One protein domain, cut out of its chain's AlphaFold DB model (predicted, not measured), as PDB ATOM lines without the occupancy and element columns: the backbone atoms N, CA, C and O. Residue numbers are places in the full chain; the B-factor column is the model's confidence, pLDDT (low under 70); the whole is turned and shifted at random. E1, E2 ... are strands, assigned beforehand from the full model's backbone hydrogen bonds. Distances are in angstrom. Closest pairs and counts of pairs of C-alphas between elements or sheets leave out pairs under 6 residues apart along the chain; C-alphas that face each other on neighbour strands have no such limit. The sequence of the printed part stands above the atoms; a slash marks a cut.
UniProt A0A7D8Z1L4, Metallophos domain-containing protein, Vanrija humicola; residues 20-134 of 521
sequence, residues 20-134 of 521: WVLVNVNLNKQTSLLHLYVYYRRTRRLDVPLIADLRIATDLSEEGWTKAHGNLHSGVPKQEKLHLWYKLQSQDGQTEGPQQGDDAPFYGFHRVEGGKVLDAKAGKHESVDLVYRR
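This is residues 20 to 134 of the 521 residues of the protein "Metallophos domain-containing protein" of Vanrija humicola (UniProt A0A7D8Z1L4). There is little regular structure: long loops join a three-stranded sheet, E3-E5-E4, a small hairpin, E6 and E7, near its E3 edge, and a second hairpin, E1 and E2, set apart from both. The 115 printed residues have no named helix and seven strands, E1 to E7; the class is all strand, with 33 residues in named elements, and the sheets are antiparallel. The whole is compact, radius of gyration of the C-alphas 14.4 A, spanning 47 by 31 by 24 A.

E3, residues 50 to 57, measures 20.3 A and bends by 52 degrees at residue 53; E5, 83 to 89, measures 20.0 A. E4 is 65 to 67, E6 109 to 111, E7 131 to 134, E1 20 to 23, E2 38 to 41. C-alpha 20 is at (139.025, 83.371, 173.015), C-alpha 134 at (144.838, 97.334, 163.351).

Within hydrogen-bond range are N 85 and O 55 of E5 and E3, 2.7 A; N 66 and O 86 of hairpin E4 and E5, 2.8 A; N 110 and O 132 of E6 and E7, 2.7 A; N 21 and O 40 of E1 and E2, 2.7 A.

The printed part has no cut. Residues 91 to 102 are under pLDDT 70.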
ATOM      1  N   TRP A  20     137.907  82.717 172.345       89.56
ATOM      2  CA  TRP A  20     139.025  83.371 173.015       89.56
ATOM      3  C   TRP A  20     140.357  82.976 172.376       89.56
ATOM      4  O   TRP A  20     140.636  81.805 172.128       89.56
ATOM      5  N   VAL A  21     141.190  83.982 172.143       88.62
ATOM      6  CA  VAL A  21     142.563  83.870 171.670       88.62
ATOM      7  C   VAL A  21     143.469  84.373 172.783       88.62
ATOM      8  O   VAL A  21     143.333  85.507 173.244       88.62
ATOM      9  N   LEU A  22     144.385  83.512 173.220       88.19
ATOM     10  CA  LEU A  22     145.420  83.853 174.187       88.19
ATOM     11  C   LEU A  22     146.524  84.654 173.496       88.19
ATOM     12  O   LEU A  22     147.074  84.218 172.485       88.19
ATOM     13  N   VAL A  23     146.902  85.786 174.081       86.38
ATOM     14  CA  VAL A  23     148.189  86.416 173.791       86.38
ATOM     15  C   VAL A  23     149.221  85.759 174.694       86.38
ATOM     16  O   VAL A  23     149.187  85.931 175.911       86.38
ATOM     17  N   ASN A  24     150.120  84.973 174.102       82.12
ATOM     18  CA  ASN A  24     151.055  84.117 174.833       82.12
ATOM     19  C   ASN A  24     152.262  84.893 175.402       82.12
ATOM     20  O   ASN A  24     153.414  84.527 175.188       82.12
ATOM     21  N   VAL A  25     151.989  85.992 176.107       82.81
ATOM     22  CA  VAL A  25     152.971  86.839 176.788       82.81
ATOM     23  C   VAL A  25     152.497  87.035 178.225       82.81
ATOM     24  O   VAL A  25     151.431  87.600 178.460       82.81
ATOM     25  N   ASN A  26     153.275  86.542 179.192       87.25
ATOM     26  CA  ASN A  26     152.970  86.726 180.610       87.25
ATOM     27  C   ASN A  26     153.389  88.137 181.046       87.25
ATOM     28  O   ASN A  26     154.584  88.421 181.144       87.25
ATOM     29  N   LEU A  27     152.420  88.996 181.364       89.19
ATOM     30  CA  LEU A  27     152.669  90.363 181.834       89.19
ATOM     31  C   LEU A  27     153.407  90.397 183.182       89.19
ATOM     32  O   LEU A  27     154.141  91.335 183.457       89.19
ATOM     33  N   ASN A  28     153.289  89.340 183.986       88.88
ATOM     34  CA  ASN A  28     153.930  89.232 185.296       88.88
ATOM     35  C   ASN A  28     155.254  88.457 185.279       88.88
ATOM     36  O   ASN A  28     155.758  88.082 186.339       88.88
ATOM     37  N   LYS A  29     155.822  88.177 184.097       86.56
ATOM     38  CA  LYS A  29     156.958  87.252 183.935       86.56
ATOM     39  C   LYS A  29     158.127  87.519 184.892       86.56
ATOM     40  O   LYS A  29     158.769  86.562 185.317       86.56
ATOM     41  N   GLN A  30     158.392  88.785 185.216       86.31
ATOM     42  CA  GLN A  30     159.488  89.208 186.097       86.31
ATOM     43  C   GLN A  30     159.031  89.692 187.486       86.31
ATOM     44  O   GLN A  30     159.872  89.970 188.338       86.31
ATOM     45  N   THR A  31     157.724  89.802 187.742       87.25
ATOM     46  CA  THR A  31     157.185  90.450 188.953       87.25
ATOM     47  C   THR A  31     156.368  89.547 189.862       87.25
ATOM     48  O   THR A  31     156.182  89.889 191.031       87.25
ATOM     49  N   SER A  32     155.877  88.405 189.372       87.31
ATOM     50  CA  SER A  32     155.056  87.493 190.170       87.31
ATOM     51  C   SER A  32     155.246  86.029 189.782       87.31
ATOM     52  O   SER A  32     155.574  85.700 188.646       87.31
ATOM     53  N   LEU A  33     154.966  85.132 190.734       85.00
ATOM     54  CA  LEU A  33     154.757  83.703 190.464       85.00
ATOM     55  C   LEU A  33     153.382  83.437 189.823       85.00
ATOM     56  O   LEU A  33     153.155  82.370 189.253       85.00
ATOM     57  N   LEU A  34     152.461  84.401 189.921       87.12
ATOM     58  CA  LEU A  34     151.168  84.354 189.251       87.12
ATOM     59  C   LEU A  34     151.310  84.801 187.800       87.12
ATOM     60  O   LEU A  34     151.965  85.797 187.498       87.12
ATOM     61  N   HIS A  35     150.645  84.079 186.906       88.62
ATOM     62  CA  HIS A  35     150.628  84.410 185.490       88.62
ATOM     63  C   HIS A  35     149.484  85.372 185.185       88.62
ATOM     64  O   HIS A  35     148.355  85.153 185.624       88.62
ATOM     65  N   LEU A  36     149.775  86.402 184.396       90.06
ATOM     66  CA  LEU A  36     148.788  87.352 183.909       90.06
ATOM     67  C   LEU A  36     148.866  87.407 182.386       90.06
ATOM     68  O   LEU A  36     149.898  87.764 181.826       90.06
ATOM     69  N   TYR A  37     147.767  87.044 181.732       90.75
ATOM     70  CA  TYR A  37     147.666  86.983 180.279       90.75
ATOM     71  C   TYR A  37     146.519  87.848 179.774       90.75
ATOM     72  O   TYR A  37     145.506  88.021 180.453       90.75
ATOM     73  N   VAL A  38     146.665  88.334 178.543       90.62
ATOM     74  CA  VAL A  38     145.597  89.021 177.819       90.62
ATOM     75  C   VAL A  38     144.905  88.027 176.896       90.62
ATOM     76  O   VAL A  38     145.553  87.312 176.130       90.62
ATOM     77  N   TYR A  39     143.576  88.011 176.953       91.12
ATOM     78  CA  TYR A  39     142.729  87.274 176.024       91.12
ATOM     79  C   TYR A  39     141.890  88.255 175.220       91.12
ATOM     80  O   TYR A  39     141.414  89.262 175.740       91.12
ATOM     81  N   TYR A  40     141.676  87.941 173.952       89.38
ATOM     82  CA  TYR A  40     140.810  88.713 173.069       89.38
ATOM     83  C   TYR A  40     140.027  87.768 172.166       89.38
ATOM     84  O   TYR A  40     140.381  86.600 172.025       89.38
ATOM     85  N   ARG A  41     138.944  88.248 171.560       87.75
ATOM     86  CA  ARG A  41     138.176  87.471 170.582       87.75
ATOM     87  C   ARG A  41     138.365  88.069 169.196       87.75
ATOM     88  O   ARG A  41     138.433  89.287 169.049       87.75
ATOM     89  N   ARG A  42     138.437  87.206 168.182       82.06
ATOM     90  CA  ARG A  42     138.420  87.609 166.772       82.06
ATOM     91  C   ARG A  42     137.133  87.119 166.128       82.06
ATOM     92  O   ARG A  42     136.844  85.925 166.166       82.06
ATOM     93  N   THR A  43     136.416  88.020 165.469       78.31
ATOM     94  CA  THR A  43     135.236  87.686 164.671       78.31
ATOM     95  C   THR A  43     135.409  88.165 163.235       78.31
ATOM     96  O   THR A  43     136.045  89.185 162.982       78.31
ATOM     97  N   ARG A  44     134.856  87.406 162.285       76.94
ATOM     98  CA  ARG A  44     134.754  87.795 160.866       76.94
ATOM     99  C   ARG A  44     133.365  88.331 160.512       76.94
ATOM    100  O   ARG A  44     133.098  88.640 159.357       76.94
ATOM    101  N   ARG A  45     132.465  88.378 161.493       79.06
ATOM    102  CA  ARG A  45     131.096  88.847 161.320       79.06
ATOM    103  C   ARG A  45     131.075  90.355 161.140       79.06
ATOM    104  O   ARG A  45     131.622  91.058 161.981       79.06
ATOM    105  N   LEU A  46     130.430  90.821 160.072       77.56
ATOM    106  CA  LEU A  46     130.328  92.246 159.736       77.56
ATOM    107  C   LEU A  46     129.363  93.010 160.656       77.56
ATOM    108  O   LEU A  46     129.485  94.216 160.829       77.56
ATOM    109  N   ASP A  47     128.423  92.293 161.274       81.38
ATOM    110  CA  ASP A  47     127.378  92.835 162.144       81.38
ATOM    111  C   ASP A  47     127.807  92.982 163.615       81.38
ATOM    112  O   ASP A  47     127.004  93.371 164.460       81.38
ATOM    113  N   VAL A  48     129.068  92.676 163.936       81.69
ATOM    114  CA  VAL A  48     129.613  92.777 165.294       81.69
ATOM    115  C   VAL A  48     130.556  93.983 165.376       81.69
ATOM    116  O   VAL A  48     131.541  94.018 164.631       81.69
ATOM    117  N   PRO A  49     130.298  94.951 166.280       83.06
ATOM    118  CA  PRO A  49     131.216  96.056 166.533       83.06
ATOM    119  C   PRO A  49     132.600  95.551 166.945       83.06
ATOM    120  O   PRO A  49     132.720  94.616 167.740       83.06
ATOM    121  N   LEU A  50     133.647  96.182 166.416       83.50
ATOM    122  CA  LEU A  50     135.036  95.830 166.703       83.50
ATOM    123  C   LEU A  50     135.655  96.837 167.671       83.50
ATOM    124  O   LEU A  50     135.173  97.962 167.808       83.50
ATOM    125  N   ILE A  51     136.724  96.416 168.351       86.44
ATOM    126  CA  ILE A  51     137.517  97.300 169.207       86.44
ATOM    127  C   ILE A  51     138.181  98.349 168.319       86.44
ATOM    128  O   ILE A  51     139.086  98.037 167.547       86.44
ATOM    129  N   ALA A  52     137.723  99.582 168.466       82.81
ATOM    130  CA  ALA A  52     138.192 100.745 167.739       82.81
ATOM    131  C   ALA A  52     139.147 101.607 168.552       82.81
ATOM    132  O   ALA A  52     139.736 102.518 167.988       82.81
ATOM    133  N   ASP A  53     139.296 101.356 169.852       86.69
ATOM    134  CA  ASP A  53     140.341 101.983 170.649       86.69
ATOM    135  C   ASP A  53     140.631 101.204 171.932       86.69
ATOM    136  O   ASP A  53     139.777 100.444 172.404       86.69
ATOM    137  N   LEU A  54     141.827 101.405 172.484       91.31
ATOM    138  CA  LEU A  54     142.297 100.824 173.736       91.31
ATOM    139  C   LEU A  54     142.965 101.897 174.596       91.31
ATOM    140  O   LEU A  54     143.773 102.680 174.102       91.31
ATOM    141  N   ARG A  55     142.695 101.866 175.904       92.88
ATOM    142  CA  ARG A  55     143.338 102.744 176.888       92.88
ATOM    143  C   ARG A  55     143.619 102.007 178.192       92.88
ATOM    144  O   ARG A  55     142.838 101.161 178.619       92.88
ATOM    145  N   ILE A  56     144.730 102.328 178.832       94.19
ATOM    146  CA  ILE A  56     145.105 101.890 180.173       94.19
ATOM    147  C   ILE A  56     144.773 103.024 181.146       94.19
ATOM    148  O   ILE A  56     145.191 104.157 180.948       94.19
ATOM    149  N   ALA A  57     143.998 102.744 182.191       93.31
ATOM    150  CA  ALA A  57     143.690 103.735 183.224       93.31
ATOM    151  C   ALA A  57     143.247 103.061 184.527       93.31
ATOM    152  O   ALA A  57     142.687 101.958 184.508       93.31
ATOM    153  N   THR A  58     143.470 103.727 185.662       92.62
ATOM    154  CA  THR A  58     142.938 103.306 186.971       92.62
ATOM    155  C   THR A  58     141.420 103.495 187.018       92.62
ATOM    156  O   THR A  58     140.688 102.582 187.408       92.62
ATOM    157  N   ASP A  59     140.942 104.630 186.513       89.69
ATOM    158  CA  ASP A  59     139.532 104.930 186.293       89.69
ATOM    159  C   ASP A  59     139.348 105.792 185.037       89.69
ATOM    160  O   ASP A  59     140.256 106.528 184.644       89.69
ATOM    161  N   LEU A  60     138.190 105.681 184.387       89.38
ATOM    162  CA  LEU A  60     137.879 106.413 183.161       89.38
ATOM    163  C   LEU A  60     136.392 106.788 183.135       89.38
ATOM    164  O   LEU A  60     135.525 105.919 183.080       89.38
ATOM    165  N   SER A  61     136.105 108.092 183.167       84.00
ATOM    166  CA  SER A  61     134.742 108.647 183.221       84.00
ATOM    167  C   SER A  61     134.203 109.126 181.866       84.00
ATOM    168  O   SER A  61     133.077 109.612 181.785       84.00
ATOM    169  N   GLU A  62     134.992 109.000 180.798       86.56
ATOM    170  CA  GLU A  62     134.616 109.402 179.441       86.56
ATOM    171  C   GLU A  62     133.533 108.485 178.840       86.56
ATOM    172  O   GLU A  62     133.601 107.257 178.940       86.56
ATOM    173  N   GLU A  63     132.556 109.072 178.141       87.00
ATOM    174  CA  GLU A  63     131.482 108.311 177.494       87.00
ATOM    175  C   GLU A  63     131.988 107.387 176.369       87.00
ATOM    176  O   GLU A  63     132.858 107.727 175.560       87.00
ATOM    177  N   GLY A  64     131.377 106.204 176.276       88.06
ATOM    178  CA  GLY A  64     131.633 105.227 175.214       88.06
ATOM    179  C   GLY A  64     132.787 104.256 175.482       88.06
ATOM    180  O   GLY A  64     133.024 103.373 174.658       88.06
ATOM    181  N   TRP A  65     133.477 104.369 176.618       93.38
ATOM    182  CA  TRP A  65     134.495 103.407 177.035       93.38
ATOM    183  C   TRP A  65     133.901 102.270 177.862       93.38
ATOM    184  O   TRP A  65     133.076 102.475 178.749       93.38
ATOM    185  N   THR A  66     134.353 101.049 177.593       94.19
ATOM    186  CA  THR A  66     133.984  99.858 178.357       94.19
ATOM    187  C   THR A  66     135.208  99.299 179.068       94.19
ATOM    188  O   THR A  66     136.249  99.065 178.455       94.19
ATOM    189  N   LYS A  67     135.075  99.053 180.372       94.75
ATOM    190  CA  LYS A  67     136.107  98.411 181.188       94.75
ATOM    191  C   LYS A  67     136.247  96.939 180.800       94.75
ATOM    192  O   LYS A  67     135.273  96.186 180.853       94.75
ATOM    193  N   ALA A  68     137.449  96.508 180.431       92.75
ATOM    194  CA  ALA A  68     137.744  95.096 180.235       92.75
ATOM    195  C   ALA A  68     137.757  94.353 181.580       92.75
ATOM    196  O   ALA A  68     138.035  94.920 182.639       92.75
ATOM    197  N   HIS A  69     137.460  93.055 181.535       91.12
ATOM    198  CA  HIS A  69     137.480  92.215 182.725       91.12
ATOM    199  C   HIS A  69     138.906  92.056 183.281       91.12
ATOM    200  O   HIS A  69     139.852  91.818 182.531       91.12
ATOM    201  N   GLY A  70     139.040  92.117 184.609       90.31
ATOM    202  CA  GLY A  70     140.302  91.906 185.318       90.31
ATOM    203  C   GLY A  70     141.059  93.190 185.681       90.31
ATOM    204  O   GLY A  70     140.567  94.312 185.548       90.31
ATOM    205  N   ASN A  71     142.264  92.999 186.216       92.19
ATOM    206  CA  ASN A  71     143.186  94.050 186.649       92.19
ATOM    207  C   ASN A  71     144.589  93.720 186.115       92.19
ATOM    208  O   ASN A  71     145.072  92.603 186.322       92.19
ATOM    209  N   LEU A  72     145.227  94.689 185.458       92.75
ATOM    210  CA  LEU A  72     146.558  94.585 184.854       92.75
ATOM    211  C   LEU A  72     147.689  94.477 185.894       92.75
ATOM    212  O   LEU A  72     148.790  94.069 185.552       92.75
ATOM    213  N   HIS A  73     147.406  94.746 187.170       92.94
ATOM    214  CA  HIS A  73     148.324  94.519 188.290       92.94
ATOM    215  C   HIS A  73     147.958  93.295 189.144       92.94
ATOM    216  O   HIS A  73     148.433  93.143 190.272       92.94
ATOM    217  N   SER A  74     147.091  92.405 188.650       90.94
ATOM    218  CA  SER A  74     146.712  91.208 189.412       90.94
ATOM    219  C   SER A  74     147.944  90.355 189.711       90.94
ATOM    220  O   SER A  74     148.660  89.952 188.800       90.94
ATOM    221  N   GLY A  75     148.185  90.061 190.989       86.69
ATOM    222  CA  GLY A  75     149.343  89.282 191.430       86.69
ATOM    223  C   GLY A  75     150.651  90.065 191.562       86.69
ATOM    224  O   GLY A  75     151.647  89.463 191.962       86.69
ATOM    225  N   VAL A  76     150.658  91.377 191.302       87.19
ATOM    226  CA  VAL A  76     151.805  92.263 191.553       87.19
ATOM    227  C   VAL A  76     151.584  93.018 192.874       87.19
ATOM    228  O   VAL A  76     150.624  93.781 192.992       87.19
ATOM    229  N   PRO A  77     152.422  92.817 193.910       82.69
ATOM    230  CA  PRO A  77     152.220  93.456 195.210       82.69
ATOM    231  C   PRO A  77     152.382  94.980 195.158       82.69
ATOM    232  O   PRO A  77     153.273  95.487 194.483       82.69
ATOM    233  N   LYS A  78     151.606  95.696 195.986       85.94
ATOM    234  CA  LYS A  78     151.738  97.150 196.233       85.94
ATOM    235  C   LYS A  78     151.574  98.038 194.990       85.94
ATOM    236  O   LYS A  78     152.139  99.126 194.949       85.94
ATOM    237  N   GLN A  79     150.797  97.586 194.013       87.38
ATOM    238  CA  GLN A  79     150.402  98.374 192.848       87.38
ATOM    239  C   GLN A  79     148.922  98.763 192.947       87.38
ATOM    240  O   GLN A  79     148.105  97.983 193.449       87.38
ATOM    241  N   GLU A  80     148.571  99.965 192.486       91.06
ATOM    242  CA  GLU A  80     147.170 100.396 192.370       91.06
ATOM    243  C   GLU A  80     146.419  99.512 191.357       91.06
ATOM    244  O   GLU A  80     147.036  98.841 190.539       91.06
ATOM    245  N   LYS A  81     145.085  99.447 191.384       92.19
ATOM    246  CA  LYS A  81     144.354  98.712 190.341       92.19
ATOM    247  C   LYS A  81     144.468  99.453 189.012       92.19
ATOM    248  O   LYS A  81     144.093 100.614 188.927       92.19
ATOM    249  N   LEU A  82     144.920  98.753 187.979       94.19
ATOM    250  CA  LEU A  82     145.068  99.290 186.633       94.19
ATOM    251  C   LEU A  82     144.206  98.474 185.673       94.19
ATOM    252  O   LEU A  82     144.165  97.245 185.756       94.19
ATOM    253  N   HIS A  83     143.484  99.133 184.775       94.94
ATOM    254  CA  HIS A  83     142.502  98.470 183.924       94.94
ATOM    255  C   HIS A  83     142.725  98.785 182.452       94.94
ATOM    256  O   HIS A  83     143.135  99.886 182.092       94.94
ATOM    257  N   LEU A  84     142.425  97.797 181.608       94.50
ATOM    258  CA  LEU A  84     142.305  97.991 180.171       94.50
ATOM    259  C   LEU A  84     140.870  98.423 179.861       94.50
ATOM    260  O   LEU A  84     139.915  97.808 180.333       94.50
ATOM    261  N   TRP A  85     140.726  99.454 179.049       94.81
ATOM    262  CA  TRP A  85     139.467  99.995 178.564       94.81
ATOM    263  C   TRP A  85     139.445  99.890 177.049       94.81
ATOM    264  O   TRP A  85     140.487 100.006 176.403       94.81
ATOM    265  N   TYR A  86     138.270  99.657 176.478       92.19
ATOM    266  CA  TYR A  86     138.097  99.577 175.034       92.19
ATOM    267  C   TYR A  86     136.860 100.336 174.572       92.19
ATOM    268  O   TYR A  86     135.854 100.405 175.281       92.19
ATOM    269  N   LYS A  87     136.929 100.874 173.356       90.69
ATOM    270  CA  LYS A  87     135.798 101.493 172.663       90.69
ATOM    271  C   LYS A  87     135.399 100.631 171.477       90.69
ATOM    272  O   LYS A  87     136.262 100.096 170.785       90.69
ATOM    273  N   LEU A  88     134.098 100.473 171.253       87.94
ATOM    274  CA  LEU A  88     133.568  99.720 170.117       87.94
ATOM    275  C   LEU A  88     133.110 100.668 169.007       87.94
ATOM    276  O   LEU A  88     132.540 101.720 169.289       87.94
ATOM    277  N   GLN A  89     133.307 100.268 167.753       80.31
ATOM    278  CA  GLN A  89     132.789 100.976 166.580       80.31
ATOM    279  C   GLN A  89     132.255  99.983 165.539       80.31
ATOM    280  O   GLN A  89     132.714  98.839 165.452       80.31
ATOM    281  N   SER A  90     131.267 100.419 164.751       71.50
ATOM    282  CA  SER A  90     130.857  99.738 163.518       71.50
ATOM    283  C   SER A  90     132.042  99.654 162.554       71.50
ATOM    284  O   SER A  90     132.851 100.575 162.509       71.50
ATOM    285  N   GLN A  91     132.159  98.541 161.833       61.75
ATOM    286  CA  GLN A  91     133.434  98.091 161.276       61.75
ATOM    287  C   GLN A  91     134.210  99.122 160.446       61.75
ATOM    288  O   GLN A  91     133.757  99.509 159.377       61.75
ATOM    289  N   ASP A  92     135.422  99.410 160.936       46.19
ATOM    290  CA  ASP A  92     136.672  99.527 160.179       46.19
ATOM    291  C   ASP A  92     137.838  99.036 161.075       46.19
ATOM    292  O   ASP A  92     138.235  99.696 162.034       46.19
ATOM    293  N   GLY A  93     138.385  97.845 160.779       49.97
ATOM    294  CA  GLY A  93     139.662  97.345 161.332       49.97
ATOM    295  C   GLY A  93     139.602  96.262 162.432       49.97
ATOM    296  O   GLY A  93     138.772  96.294 163.333       49.97
ATOM    297  N   GLN A  94     140.522  95.285 162.360       48.91
ATOM    298  CA  GLN A  94     140.716  94.183 163.331       48.91
ATOM    299  C   GLN A  94     141.930  94.430 164.235       48.91
ATOM    300  O   GLN A  94     142.966  94.799 163.707       48.91
ATOM    301  N   THR A  95     141.870  94.121 165.531       50.72
ATOM    302  CA  THR A  95     142.968  94.374 166.490       50.72
ATOM    303  C   THR A  95     143.820  93.123 166.796       50.72
ATOM    304  O   THR A  95     143.259  92.051 167.032       50.72
ATOM    305  N   GLU A  96     145.155  93.232 166.858       53.78
ATOM    306  CA  GLU A  96     146.048  92.224 167.480       53.78
ATOM    307  C   GLU A  96     146.846  92.802 168.661       53.78
ATOM    308  O   GLU A  96     147.005  94.009 168.719       53.78
ATOM    309  N   GLY A  97     147.287  91.952 169.604       53.09
ATOM    310  CA  GLY A  97     147.621  92.301 171.001       53.09
ATOM    311  C   GLY A  97     149.089  92.649 171.375       53.09
ATOM    312  O   GLY A  97     149.877  92.978 170.495       53.09
ATOM    313  N   PRO A  98     149.442  92.592 172.686       43.09
ATOM    314  CA  PRO A  98     150.560  93.318 173.322       43.09
ATOM    315  C   PRO A  98     152.001  92.817 173.122       43.09
ATOM    316  O   PRO A  98     152.237  91.672 172.745       43.09
ATOM    317  N   GLN A  99     152.957  93.698 173.467       50.62
ATOM    318  CA  GLN A  99     154.420  93.592 173.350       50.62
ATOM    319  C   GLN A  99     155.074  94.250 174.583       50.62
ATOM    320  O   GLN A  99     154.535  95.222 175.097       50.62
ATOM    321  N   GLN A 100     156.210  93.729 175.061       46.03
ATOM    322  CA  GLN A 100     156.918  94.193 176.273       46.03
ATOM    323  C   GLN A 100     158.164  95.032 175.941       46.03
ATOM    324  O   GLN A 100     158.842  94.711 174.970       46.03
ATOM    325  N   GLY A 101     158.513  96.021 176.772       56.91
ATOM    326  CA  GLY A 101     159.720  96.855 176.633       56.91
ATOM    327  C   GLY A 101     159.439  98.332 176.324       56.91
ATOM    328  O   GLY A 101     158.363  98.675 175.842       56.91
ATOM    329  N   ASP A 102     160.421  99.195 176.604       56.41
ATOM    330  CA  ASP A 102     160.305 100.663 176.507       56.41
ATOM    331  C   ASP A 102     160.489 101.229 175.093       56.41
ATOM    332  O   ASP A 102     160.101 102.370 174.828       56.41
ATOM    333  N   ASP A 103     161.047 100.435 174.183       74.50
ATOM    334  CA  ASP A 103     161.443 100.883 172.849       74.50
ATOM    335  C   ASP A 103     160.252 100.989 171.882       74.50
ATOM    336  O   ASP A 103     159.088 100.766 172.239       74.50
ATOM    337  N   ALA A 104     160.514 101.398 170.638       78.62
ATOM    338  CA  ALA A 104     159.467 101.501 169.627       78.62
ATOM    339  C   ALA A 104     158.754 100.144 169.432       78.62
ATOM    340  O   ALA A 104     159.411  99.099 169.383       78.62
ATOM    341  N   PRO A 105     157.414 100.133 169.309       79.75
ATOM    342  CA  PRO A 105     156.681  98.903 169.055       79.75
ATOM    343  C   PRO A 105     157.074  98.308 167.698       79.75
ATOM    344  O   PRO A 105     157.512  99.009 166.785       79.75
ATOM    345  N   PHE A 106     156.869  97.000 167.553       85.12
ATOM    346  CA  PHE A 106     157.071  96.303 166.289       85.12
ATOM    347  C   PHE A 106     156.234  96.947 165.176       85.12
ATOM    348  O   PHE A 106     155.147  97.469 165.427       85.12
ATOM    349  N   TYR A 107     156.717  96.892 163.932       85.88
ATOM    350  CA  TYR A 107     156.062  97.554 162.804       85.88
ATOM    351  C   TYR A 107     154.554  97.245 162.721       85.88
ATOM    352  O   TYR A 107     154.119  96.091 162.781       85.88
ATOM    353  N   GLY A 108     153.758  98.310 162.591       84.44
ATOM    354  CA  GLY A 108     152.298  98.252 162.537       84.44
ATOM    355  C   GLY A 108     151.591  98.198 163.891       84.44
ATOM    356  O   GLY A 108     150.367  98.308 163.923       84.44
ATOM    357  N   PHE A 109     152.320  98.036 164.998       87.25
ATOM    358  CA  PHE A 109     151.760  98.111 166.342       87.25
ATOM    359  C   PHE A 109     151.843  99.533 166.902       87.25
ATOM    360  O   PHE A 109     152.779 100.288 166.650       87.25
ATOM    361  N   HIS A 110     150.851  99.877 167.709       85.69
ATOM    362  CA  HIS A 110     150.700 101.146 168.398       85.69
ATOM    363  C   HIS A 110     150.616 100.882 169.893       85.69
ATOM    364  O   HIS A 110     149.905  99.979 170.333       85.69
ATOM    365  N   ARG A 111     151.337 101.668 170.689       88.88
ATOM    366  CA  ARG A 111     151.252 101.585 172.147       88.88
ATOM    367  C   ARG A 111     149.858 102.019 172.606       88.88
ATOM    368  O   ARG A 111     149.322 103.004 172.105       88.88
ATOM    369  N   VAL A 112     149.266 101.255 173.523       89.94
ATOM    370  CA  VAL A 112     147.985 101.597 174.150       89.94
ATOM    371  C   VAL A 112     148.161 102.897 174.939       89.94
ATOM    372  O   VAL A 112     149.142 103.058 175.664       89.94
ATOM    373  N   GLU A 113     147.227 103.834 174.791       88.00
ATOM    374  CA  GLU A 113     147.282 105.106 175.516       88.00
ATOM    375  C   GLU A 113     147.120 104.902 177.027       88.00
ATOM    376  O   GLU A 113     146.468 103.957 177.460       88.00
ATOM    377  N   GLY A 114     147.646 105.826 177.835       83.50
ATOM    378  CA  GLY A 114     147.468 105.806 179.293       83.50
ATOM    379  C   GLY A 114     148.605 105.159 180.089       83.50
ATOM    380  O   GLY A 114     148.501 105.004 181.303       83.50
ATOM    381  N   GLY A 115     149.721 104.865 179.421       83.25
ATOM    382  CA  GLY A 115     150.989 104.518 180.059       83.25
ATOM    383  C   GLY A 115     151.284 103.023 180.078       83.25
ATOM    384  O   GLY A 115     150.612 102.217 179.435       83.25
ATOM    385  N   LYS A 116     152.346 102.672 180.800       87.62
ATOM    386  CA  LYS A 116     152.844 101.301 180.892       87.62
ATOM    387  C   LYS A 116     151.983 100.497 181.859       87.62
ATOM    388  O   LYS A 116     151.443 101.031 182.825       87.62
ATOM    389  N   VAL A 117     151.900  99.189 181.636       89.75
ATOM    390  CA  VAL A 117     151.383  98.258 182.650       89.75
ATOM    391  C   VAL A 117     152.334  98.185 183.830       89.75
ATOM    392  O   VAL A 117     151.903  97.940 184.939       89.75
ATOM    393  N   LEU A 118     153.632  98.348 183.607       89.88
ATOM    394  CA  LEU A 118     154.607  98.350 184.682       89.88
ATOM    395  C   LEU A 118     155.799  99.198 184.270       89.88
ATOM    396  O   LEU A 118     156.344  99.005 183.184       89.88
ATOM    397  N   ASP A 119     156.235 100.090 185.152       88.38
ATOM    398  CA  ASP A 119     157.485 100.818 184.965       88.38
ATOM    399  C   ASP A 119     158.701  99.927 185.220       88.38
ATOM    400  O   ASP A 119     158.699  99.054 186.095       88.38
ATOM    401  N   ALA A 120     159.776 100.185 184.480       88.50
ATOM    402  CA  ALA A 120     161.048  99.528 184.722       88.50
ATOM    403  C   ALA A 120     161.575  99.878 186.123       88.50
ATOM    404  O   ALA A 120     161.487 101.014 186.595       88.50
ATOM    405  N   LYS A 121     162.177  98.893 186.790       87.00
ATOM    406  CA  LYS A 121     162.886  99.092 188.053       87.00
ATOM    407  C   LYS A 121     164.270  98.488 187.942       87.00
ATOM    408  O   LYS A 121     164.409  97.265 187.917       87.00
ATOM    409  N   ALA A 122     165.279  99.360 187.924       81.62
ATOM    410  CA  ALA A 122     166.678  98.996 187.736       81.62
ATOM    411  C   ALA A 122     167.085  97.785 188.595       81.62
ATOM    412  O   ALA A 122     166.869  97.752 189.811       81.62
ATOM    413  N   GLY A 123     167.640  96.767 187.932       79.38
ATOM    414  CA  GLY A 123     168.089  95.522 188.559       79.38
ATOM    415  C   GLY A 123     166.980  94.596 189.073       79.38
ATOM    416  O   GLY A 123     167.304  93.591 189.700       79.38
ATOM    417  N   LYS A 124     165.695  94.906 188.846       84.06
ATOM    418  CA  LYS A 124     164.565  94.069 189.285       84.06
ATOM    419  C   LYS A 124     163.716  93.547 188.135       84.06
ATOM    420  O   LYS A 124     163.534  92.339 188.040       84.06
ATOM    421  N   HIS A 125     163.170  94.436 187.314       85.56
ATOM    422  CA  HIS A 125     162.297  94.067 186.202       85.56
ATOM    423  C   HIS A 125     162.302  95.154 185.134       85.56
ATOM    424  O   HIS A 125     162.449  96.341 185.443       85.56
ATOM    425  N   GLU A 126     162.103  94.724 183.894       88.12
ATOM    426  CA  GLU A 126     161.862  95.613 182.770       88.12
ATOM    427  C   GLU A 126     160.437  96.155 182.823       88.12
ATOM    428  O   GLU A 126     159.589  95.703 183.605       88.12
ATOM    429  N   SER A 127     160.187  97.161 182.001       88.19
ATOM    430  CA  SER A 127     158.847  97.671 181.804       88.19
ATOM    431  C   SER A 127     157.968  96.691 181.028       88.19
ATOM    432  O   SER A 127     158.430  95.823 180.279       88.19
ATOM    433  N   VAL A 128     156.660  96.849 181.195       88.94
ATOM    434  CA  VAL A 128     155.651  96.072 180.477       88.94
ATOM    435  C   VAL A 128     154.675  97.039 179.845       88.94
ATOM    436  O   VAL A 128     154.008  97.788 180.552       88.94
ATOM    437  N   ASP A 129     154.553  96.969 178.527       87.75
ATOM    438  CA  ASP A 129     153.590  97.740 177.757       87.75
ATOM    439  C   ASP A 129     152.475  96.845 177.208       87.75
ATOM    440  O   ASP A 129     152.599  95.621 177.108       87.75
ATOM    441  N   LEU A 130     151.355  97.473 176.845       88.06
ATOM    442  CA  LEU A 130     150.419  96.883 175.900       88.06
ATOM    443  C   LEU A 130     150.524  97.661 174.599       88.06
ATOM    444  O   LEU A 130     150.460  98.888 174.579       88.06
ATOM    445  N   VAL A 131     150.647  96.929 173.503       87.75
ATOM    446  CA  VAL A 131     150.575  97.483 172.154       87.75
ATOM    447  C   VAL A 131     149.473  96.763 171.397       87.75
ATOM    448  O   VAL A 131     149.041  95.674 171.785       87.75
ATOM    449  N   TYR A 132     148.998  97.371 170.326       85.25
ATOM    450  CA  TYR A 132     148.019  96.756 169.464       85.25
ATOM    451  C   TYR A 132     148.195  97.191 168.016       85.25
ATOM    452  O   TYR A 132     148.598  98.316 167.752       85.25
ATOM    453  N   ARG A 133     147.870  96.324 167.059       81.94
ATOM    454  CA  ARG A 133     147.824  96.705 165.636       81.94
ATOM    455  C   ARG A 133     146.423  96.598 165.087       81.94
ATOM    456  O   ARG A 133     145.691  95.706 165.510       81.94
ATOM    457  N   ARG A 134     146.076  97.458 164.127       75.31
ATOM    458  CA  ARG A 134     144.838  97.334 163.351       75.31
ATOM    459  C   ARG A 134     145.138  96.786 161.963       75.31
ATOM    460  O   ARG A 134     145.884  97.387 161.199       75.31
TER     461      ARG A 134